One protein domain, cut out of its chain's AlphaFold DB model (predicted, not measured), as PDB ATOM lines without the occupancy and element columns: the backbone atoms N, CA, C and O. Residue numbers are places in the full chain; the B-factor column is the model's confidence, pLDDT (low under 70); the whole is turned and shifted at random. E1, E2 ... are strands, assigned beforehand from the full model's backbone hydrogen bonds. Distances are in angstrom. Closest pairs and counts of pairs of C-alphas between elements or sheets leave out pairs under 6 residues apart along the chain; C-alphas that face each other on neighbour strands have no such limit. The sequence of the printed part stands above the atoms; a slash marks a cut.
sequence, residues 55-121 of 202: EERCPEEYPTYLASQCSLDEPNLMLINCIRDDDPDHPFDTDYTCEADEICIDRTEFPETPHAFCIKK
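What this domain is: This is residues 55 to 121 of the 202 residues of an uncharacterized protein of Gigaspora rosea (UniProt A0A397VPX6). What is the main picture? A strongly twisted three-strand sheet, E1 - E2 - E3, is partly face to face with the hairpin E4 and E5, a small sandwich of two sheets. What is it made of? The printed part has 67 residues with five named strands, E1 to E5 in order along the chain, which hold 38 of them, and no named helix, and its class is all strand; E1 E2 E3 form a meander, each strand the antiparallel neighbour of the one before. It is compact, radius of gyration of the C-alphas 12.2 A, spanning 39 by 26 by 21 A.

Where its parts are: Where is the larger sheet? E1 is residues 64 to 70, 18.9 A, from C-alpha 64 at (127.029, 173.505, 167.859); E2 is 77 to 84, 22.8 A; E3 is 87 to 97, 26.2 A, and bends by 73 degrees at residue 90. And the hairpin? E4 is 102 to 107, 15.7 A; E5 is 115 to 120, 17.0 A, ending at C-alpha 120 at (131.308, 160.842, 190.982).

How they stand to each other: Which atoms pair? Within hydrogen-bond range are N 69 and O 79, 2.9 A, for E1 and E2; N 80 and O 94, 2.8 A, for E2 and E3; N 105 and O 117, 2.8 A, for E4 and E5. Where do the sheets meet? The closest C-alphas of E1 and E5, Ser 68 and His 115, are 4.5 A apart; E3 and E5 are apart.

The domain as a whole: Is it unbroken? The printed part has no cut, and no link is long. Where is confidence low? Residues 55 to 57, 70 to 75 and 100 to 121 are under 70.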
ATOM      1  N   GLU A  55     124.110 174.796 177.314       54.75
ATOM      2  CA  GLU A  55     124.588 176.160 177.568       54.75
ATOM      3  C   GLU A  55     125.977 176.221 178.237       54.75
ATOM      4  O   GLU A  55     126.647 177.242 178.146       54.75
ATOM      5  N   GLU A  56     126.428 175.143 178.890       61.81
ATOM      6  CA  GLU A  56     127.755 175.040 179.522       61.81
ATOM      7  C   GLU A  56     128.778 174.290 178.653       61.81
ATOM      8  O   GLU A  56     129.961 174.259 178.992       61.81
ATOM      9  N   ARG A  57     128.352 173.647 177.554       68.81
ATOM     10  CA  ARG A  57     129.244 172.807 176.733       68.81
ATOM     11  C   ARG A  57     130.023 173.587 175.694       68.81
ATOM     12  O   ARG A  57     131.148 173.210 175.395       68.81
ATOM     13  N   CYS A  58     129.402 174.604 175.114       79.69
ATOM     14  CA  CYS A  58     129.946 175.323 173.979       79.69
ATOM     15  C   CYS A  58     129.745 176.834 174.147       79.69
ATOM     16  O   CYS A  58     128.677 177.251 174.601       79.69
ATOM     17  N   PRO A  59     130.743 177.662 173.792       83.50
ATOM     18  CA  PRO A  59     130.609 179.114 173.844       83.50
ATOM     19  C   PRO A  59     129.613 179.618 172.787       83.50
ATOM     20  O   PRO A  59     129.378 178.949 171.778       83.50
ATOM     21  N   GLU A  60     129.056 180.818 172.986       83.44
ATOM     22  CA  GLU A  60     128.077 181.411 172.058       83.44
ATOM     23  C   GLU A  60     128.625 181.535 170.627       83.44
ATOM     24  O   GLU A  60     127.869 181.390 169.666       83.44
ATOM     25  N   GLU A  61     129.935 181.765 170.467       84.38
ATOM     26  CA  GLU A  61     130.567 181.862 169.150       84.38
ATOM     27  C   GLU A  61     130.670 180.520 168.413       84.38
ATOM     28  O   GLU A  61     130.819 180.532 167.196       84.38
ATOM     29  N   TYR A  62     130.588 179.384 169.113       83.88
ATOM     30  CA  TYR A  62     130.672 178.028 168.553       83.88
ATOM     31  C   TYR A  62     129.507 177.182 169.078       83.88
ATOM     32  O   TYR A  62     129.727 176.256 169.849       83.88
ATOM     33  N   PRO A  63     128.253 177.486 168.710       81.88
ATOM     34  CA  PRO A  63     127.081 177.006 169.441       81.88
ATOM     35  C   PRO A  63     126.790 175.513 169.251       81.88
ATOM     36  O   PRO A  63     125.993 174.945 169.996       81.88
ATOM     37  N   THR A  64     127.392 174.866 168.252       81.50
ATOM     38  CA  THR A  64     127.029 173.505 167.859       81.50
ATOM     39  C   THR A  64     128.003 172.504 168.469       81.50
ATOM     40  O   THR A  64     129.163 172.427 168.083       81.50
ATOM     41  N   TYR A  65     127.525 171.697 169.416       79.56
ATOM     42  CA  TYR A  65     128.297 170.589 169.978       79.56
ATOM     43  C   TYR A  65     128.604 169.536 168.902       79.56
ATOM     44  O   TYR A  65     127.687 169.030 168.249       79.56
ATOM     45  N   LEU A  66     129.878 169.166 168.768       76.25
ATOM     46  CA  LEU A  66     130.335 168.096 167.888       76.25
ATOM     47  C   LEU A  66     130.637 166.830 168.696       76.25
ATOM     48  O   LEU A  66     130.026 165.793 168.466       76.25
ATOM     49  N   ALA A  67     131.556 166.899 169.653       74.56
ATOM     50  CA  ALA A  67     132.029 165.724 170.378       74.56
ATOM     51  C   ALA A  67     132.607 166.096 171.743       74.56
ATOM     52  O   ALA A  67     132.831 167.268 172.034       74.56
ATOM     53  N   SER A  68     132.881 165.098 172.576       72.19
ATOM     54  CA  SER A  68     133.723 165.286 173.750       72.19
ATOM     55  C   SER A  68     134.511 164.031 174.087       72.19
ATOM     56  O   SER A  68     134.097 162.911 173.777       72.19
ATOM     57  N   GLN A  69     135.662 164.237 174.717       70.44
ATOM     58  CA  GLN A  69     136.578 163.187 175.138       70.44
ATOM     59  C   GLN A  69     137.261 163.562 176.451       70.44
ATOM     60  O   GLN A  69     137.442 164.740 176.754       70.44
ATOM     61  N   CYS A  70     137.675 162.584 177.235       68.38
ATOM     62  CA  CYS A  70     138.445 162.837 178.440       68.38
ATOM     63  C   CYS A  70     139.886 163.226 178.111       68.38
ATOM     64  O   CYS A  70     140.507 162.689 177.191       68.38
ATOM     65  N   SER A  71     140.431 164.163 178.885       69.75
ATOM     66  CA  SER A  71     141.847 164.499 178.800       69.75
ATOM     67  C   SER A  71     142.696 163.305 179.234       69.75
ATOM     68  O   SER A  71     142.406 162.635 180.228       69.75
ATOM     69  N   LEU A  72     143.780 163.059 178.498       56.75
ATOM     70  CA  LEU A  72     144.779 162.052 178.863       56.75
ATOM     71  C   LEU A  72     145.661 162.513 180.032       56.75
ATOM     72  O   LEU A  72     146.226 161.676 180.737       56.75
ATOM     73  N   ASP A  73     145.776 163.827 180.226       63.03
ATOM     74  CA  ASP A  73     146.677 164.438 181.203       63.03
ATOM     75  C   ASP A  73     145.974 164.738 182.537       63.03
ATOM     76  O   ASP A  73     146.605 164.688 183.597       63.03
ATOM     77  N   GLU A  74     144.659 164.989 182.508       68.56
ATOM     78  CA  GLU A  74     143.865 165.379 183.677       68.56
ATOM     79  C   GLU A  74     142.574 164.538 183.810       68.56
ATOM     80  O   GLU A  74     141.659 164.659 182.998       68.56
ATOM     81  N   PRO A  75     142.429 163.699 184.858       57.75
ATOM     82  CA  PRO A  75     141.352 162.700 184.957       57.75
ATOM     83  C   PRO A  75     139.959 163.283 185.242       57.75
ATOM     84  O   PRO A  75     138.957 162.573 185.172       57.75
ATOM     85  N   ASN A  76     139.885 164.551 185.626       71.62
ATOM     86  CA  ASN A  76     138.654 165.310 185.839       71.62
ATOM     87  C   ASN A  76     138.431 166.350 184.736       71.62
ATOM     88  O   ASN A  76     137.545 167.184 184.881       71.62
ATOM     89  N   LEU A  77     139.224 166.324 183.667       77.69
ATOM     90  CA  LEU A  77     139.102 167.251 182.557       77.69
ATOM     91  C   LEU A  77     138.481 166.543 181.358       77.69
ATOM     92  O   LEU A  77     138.911 165.462 180.950       77.69
ATOM     93  N   MET A  78     137.469 167.178 180.790       81.00
ATOM     94  CA  MET A  78     136.821 166.780 179.557       81.00
ATOM     95  C   MET A  78     137.083 167.849 178.500       81.00
ATOM     96  O   MET A  78     136.863 169.030 178.743       81.00
ATOM     97  N   LEU A  79     137.531 167.423 177.329       79.06
ATOM     98  CA  LEU A  79     137.695 168.246 176.140       79.06
ATOM     99  C   LEU A  79     136.402 168.163 175.331       79.06
ATOM    100  O   LEU A  79     135.968 167.067 174.976       79.06
ATOM    101  N   ILE A  80     135.774 169.299 175.059       83.12
ATOM    102  CA  ILE A  80     134.556 169.402 174.258       83.12
ATOM    103  C   ILE A  80     134.908 170.064 172.928       83.12
ATOM    104  O   ILE A  80     135.473 171.152 172.910       83.12
ATOM    105  N   ASN A  81     134.540 169.427 171.821       82.19
ATOM    106  CA  ASN A  81     134.646 169.995 170.485       82.19
ATOM    107  C   ASN A  81     133.313 170.638 170.099       82.19
ATOM    108  O   ASN A  81     132.262 169.987 170.108       82.19
ATOM    109  N   CYS A  82     133.376 171.897 169.695       83.62
ATOM    110  CA  CYS A  82     132.248 172.685 169.228       83.62
ATOM    111  C   CYS A  82     132.540 173.211 167.822       83.62
ATOM    112  O   CYS A  82     133.689 173.466 167.474       83.62
ATOM    113  N   ILE A  83     131.518 173.393 166.998       82.81
ATOM    114  CA  ILE A  83     131.646 173.946 165.651       82.81
ATOM    115  C   ILE A  83     130.762 175.172 165.485       82.81
ATOM    116  O   ILE A  83     129.785 175.395 166.205       82.81
ATOM    117  N   ARG A  84     131.125 175.956 164.479       87.88
ATOM    118  CA  ARG A  84     130.290 177.007 163.925       87.88
ATOM    119  C   ARG A  84     129.525 176.481 162.727       87.88
ATOM    120  O   ARG A  84     130.093 175.789 161.887       87.88
ATOM    121  N   ASP A  85     128.263 176.874 162.606       82.88
ATOM    122  CA  ASP A  85     127.429 176.461 161.473       82.88
ATOM    123  C   ASP A  85     127.961 176.990 160.129       82.88
ATOM    124  O   ASP A  85     127.737 176.376 159.086       82.88
ATOM    125  N   ASP A  86     128.669 178.125 160.143       86.56
ATOM    126  CA  ASP A  86     129.263 178.745 158.956       86.56
ATOM    127  C   ASP A  86     130.707 178.305 158.663       86.56
ATOM    128  O   ASP A  86     131.212 178.601 157.580       86.56
ATOM    129  N   ASP A  87     131.350 177.578 159.582       85.06
ATOM    130  CA  ASP A  87     132.705 177.033 159.419       85.06
ATOM    131  C   ASP A  87     132.855 175.675 160.143       85.06
ATOM    132  O   ASP A  87     133.537 175.570 161.166       85.06
ATOM    133  N   PRO A  88     132.180 174.616 159.650       77.56
ATOM    134  CA  PRO A  88     132.134 173.318 160.325       77.56
ATOM    135  C   PRO A  88     133.460 172.543 160.264       77.56
ATOM    136  O   PRO A  88     133.654 171.608 161.037       77.56
ATOM    137  N   ASP A  89     134.368 172.921 159.359       80.94
ATOM    138  CA  ASP A  89     135.660 172.251 159.160       80.94
ATOM    139  C   ASP A  89     136.720 172.677 160.198       80.94
ATOM    140  O   ASP A  89     137.778 172.051 160.290       80.94
ATOM    141  N   HIS A  90     136.440 173.712 161.000       81.31
ATOM    142  CA  HIS A  90     137.341 174.237 162.029       81.31
ATOM    143  C   HIS A  90     136.697 174.154 163.422       81.31
ATOM    144  O   HIS A  90     136.167 175.151 163.925       81.31
ATOM    145  N   PRO A  91     136.734 172.974 164.068       79.94
ATOM    146  CA  PRO A  91     136.232 172.823 165.425       79.94
ATOM    147  C   PRO A  91     137.062 173.636 166.425       79.94
ATOM    148  O   PRO A  91     138.278 173.790 166.287       79.94
ATOM    149  N   PHE A  92     136.377 174.151 167.439       84.25
ATOM    150  CA  PHE A  92     136.939 174.807 168.607       84.25
ATOM    151  C   PHE A  92     136.877 173.865 169.804       84.25
ATOM    152  O   PHE A  92     135.829 173.279 170.086       84.25
ATOM    153  N   ASP A  93     137.992 173.769 170.518       83.62
ATOM    154  CA  ASP A  93     138.120 172.923 171.696       83.62
ATOM    155  C   ASP A  93     137.937 173.777 172.950       83.62
ATOM    156  O   ASP A  93     138.592 174.808 173.113       83.62
ATOM    157  N   THR A  94     137.051 173.340 173.840       83.56
ATOM    158  CA  THR A  94     136.860 173.952 175.153       83.56
ATOM    159  C   THR A  94     136.975 172.921 176.258       83.56
ATOM    160  O   THR A  94     136.534 171.778 176.136       83.56
ATOM    161  N   ASP A  95     137.536 173.366 177.370       86.44
ATOM    162  CA  ASP A  95     137.777 172.544 178.540       86.44
ATOM    163  C   ASP A  95     136.574 172.597 179.484       86.44
ATOM    164  O   ASP A  95     136.065 173.670 179.814       86.44
ATOM    165  N   TYR A  96     136.148 171.434 179.968       83.56
ATOM    166  CA  TYR A  96     135.166 171.296 181.033       83.56
ATOM    167  C   TYR A  96     135.763 170.481 182.174       83.56
ATOM    168  O   TYR A  96     136.076 169.298 182.032       83.56
ATOM    169  N   THR A  97     135.918 171.115 183.330       85.81
ATOM    170  CA  THR A  97     136.408 170.446 184.534       85.81
ATOM    171  C   THR A  97     135.229 169.862 185.308       85.81
ATOM    172  O   THR A  97     134.365 170.596 185.782       85.81
ATOM    173  N   CYS A  98     135.204 168.539 185.459       77.44
ATOM    174  CA  CYS A  98     134.294 167.846 186.364       77.44
ATOM    175  C   CYS A  98     134.492 168.321 187.814       77.44
ATOM    176  O   CYS A  98     135.566 168.809 188.183       77.44
ATOM    177  N   GLU A  99     133.483 168.130 188.665       78.69
ATOM    178  CA  GLU A  99     133.560 168.530 190.075       78.69
ATOM    179  C   GLU A  99     134.726 167.828 190.805       78.69
ATOM    180  O   GLU A  99     135.236 166.787 190.383       78.69
ATOM    181  N   ALA A 100     135.163 168.372 191.946       68.12
ATOM    182  CA  ALA A 100     136.321 167.846 192.684       68.12
ATOM    183  C   ALA A 100     136.183 166.352 193.062       68.12
ATOM    184  O   ALA A 100     137.169 165.600 193.088       68.12
ATOM    185  N   ASP A 101     134.951 165.909 193.320       62.06
ATOM    186  CA  ASP A 101     134.588 164.531 193.624       62.06
ATOM    187  C   ASP A 101     134.190 163.722 192.384       62.06
ATOM    188  O   ASP A 101     133.567 162.683 192.544       62.06
ATOM    189  N   GLU A 102     134.565 164.136 191.171       65.94
ATOM    190  CA  GLU A 102     134.217 163.470 189.912       65.94
ATOM    191  C   GLU A 102     135.452 163.076 189.072       65.94
ATOM    192  O   GLU A 102     136.564 163.576 189.267       65.94
ATOM    193  N   ILE A 103     135.261 162.112 188.166       64.31
ATOM    194  CA  ILE A 103     136.180 161.741 187.079       64.31
ATOM    195  C   ILE A 103     135.447 161.797 185.740       64.31
ATOM    196  O   ILE A 103     134.243 161.546 185.678       64.31
ATOM    197  N   CYS A 104     136.183 162.092 184.677       64.62
ATOM    198  CA  CYS A 104     135.695 162.011 183.310       64.62
ATOM    199  C   CYS A 104     135.724 160.555 182.816       64.62
ATOM    200  O   CYS A 104     136.676 159.822 183.091       64.62
ATOM    201  N   ILE A 105     134.690 160.134 182.082       61.31
ATOM    202  CA  ILE A 105     134.646 158.853 181.367       61.31
ATOM    203  C   ILE A 105     134.208 159.056 179.916       61.31
ATOM    204  O   ILE A 105     133.175 159.671 179.657       61.31
ATOM    205  N   ASP A 106     134.957 158.456 178.989       58.44
ATOM    206  CA  ASP A 106     134.606 158.372 177.572       58.44
ATOM    207  C   ASP A 106     133.492 157.349 177.314       58.44
ATOM    208  O   ASP A 106     133.510 156.215 177.800       58.44
ATOM    209  N   ARG A 107     132.534 157.733 176.474       55.72
ATOM    210  CA  ARG A 107     131.444 156.911 175.952       55.72
ATOM    211  C   ARG A 107     131.640 156.701 174.455       55.72
ATOM    212  O   ARG A 107     131.431 157.597 173.644       55.72
ATOM    213  N   THR A 108     131.957 155.471 174.073       49.09
ATOM    214  CA  THR A 108     132.223 155.091 172.674       49.09
ATOM    215  C   THR A 108     131.050 154.353 172.011       49.09
ATOM    216  O   THR A 108     131.226 153.692 170.995       49.09
ATOM    217  N   GLU A 109     129.847 154.412 172.595       43.41
ATOM    218  CA  GLU A 109     128.712 153.539 172.239       43.41
ATOM    219  C   GLU A 109     127.915 153.924 170.983       43.41
ATOM    220  O   GLU A 109     126.961 153.222 170.649       43.41
ATOM    221  N   PHE A 110     128.258 154.991 170.260       37.88
ATOM    222  CA  PHE A 110     127.497 155.391 169.074       37.88
ATOM    223  C   PHE A 110     128.401 155.583 167.855       37.88
ATOM    224  O   PHE A 110     129.450 156.210 167.972       37.88
ATOM    225  N   PRO A 111     127.993 155.102 166.665       42.88
ATOM    226  CA  PRO A 111     128.744 155.310 165.429       42.88
ATOM    227  C   PRO A 111     128.744 156.771 164.950       42.88
ATOM    228  O   PRO A 111     129.334 157.049 163.911       42.88
ATOM    229  N   GLU A 112     128.081 157.691 165.658       49.03
ATOM    230  CA  GLU A 112     127.813 159.029 165.131       49.03
ATOM    231  C   GLU A 112     128.718 160.123 165.714       49.03
ATOM    232  O   GLU A 112     129.083 160.994 164.940       49.03
ATOM    233  N   THR A 113     129.166 160.071 166.979       52.75
ATOM    234  CA  THR A 113     130.139 161.029 167.573       52.75
ATOM    235  C   THR A 113     130.698 160.498 168.913       52.75
ATOM    236  O   THR A 113     129.963 159.805 169.619       52.75
ATOM    237  N   PRO A 114     131.971 160.754 169.293       58.72
ATOM    238  CA  PRO A 114     132.486 160.444 170.633       58.72
ATOM    239  C   PRO A 114     131.910 161.401 171.691       58.72
ATOM    240  O   PRO A 114     131.752 162.594 171.431       58.72
ATOM    241  N   HIS A 115     131.562 160.880 172.871       67.31
ATOM    242  CA  HIS A 115     131.015 161.673 173.984       67.31
ATOM    243  C   HIS A 115     131.647 161.255 175.300       67.31
ATOM    244  O   HIS A 115     131.616 160.082 175.634       67.31
ATOM    245  N   ALA A 116     132.096 162.197 176.108       68.38
ATOM    246  CA  ALA A 116     132.526 161.997 177.483       68.38
ATOM    247  C   ALA A 116     131.513 162.569 178.489       68.38
ATOM    248  O   ALA A 116     130.666 163.403 178.156       68.38
ATOM    249  N   PHE A 117     131.565 162.091 179.733       67.12
ATOM    250  CA  PHE A 117     130.725 162.578 180.828       67.12
ATOM    251  C   PHE A 117     131.422 162.459 182.187       67.12
ATOM    252  O   PHE A 117     132.259 161.585 182.402       67.12
ATOM    253  N   CYS A 118     131.039 163.322 183.130       67.06
ATOM    254  CA  CYS A 118     131.538 163.287 184.502       67.06
ATOM    255  C   CYS A 118     130.750 162.284 185.358       67.06
ATOM    256  O   CYS A 118     129.516 162.235 185.315       67.06
ATOM    257  N   ILE A 119     131.464 161.500 186.164       59.69
ATOM    258  CA  ILE A 119     130.889 160.615 187.180       59.69
ATOM    259  C   ILE A 119     131.516 160.877 188.543       59.69
ATOM    260  O   ILE A 119     132.710 161.142 188.637       59.69
ATOM    261  N   LYS A 120     130.752 160.732 189.628       58.62
ATOM    262  CA  LYS A 120     131.308 160.842 190.982       58.62
ATOM    263  C   LYS A 120     132.309 159.723 191.278       58.62
ATOM    264  O   LYS A 120     132.016 158.543 191.091       58.62
ATOM    265  N   LYS A 121     133.472 160.104 191.807       50.88
ATOM    266  CA  LYS A 121     134.468 159.244 192.445       50.88
ATOM    267  C   LYS A 121     133.788 158.466 193.565       50.88
ATOM    268  O   LYS A 121     133.414 159.018 194.598       50.88
TER     269      LYS A 121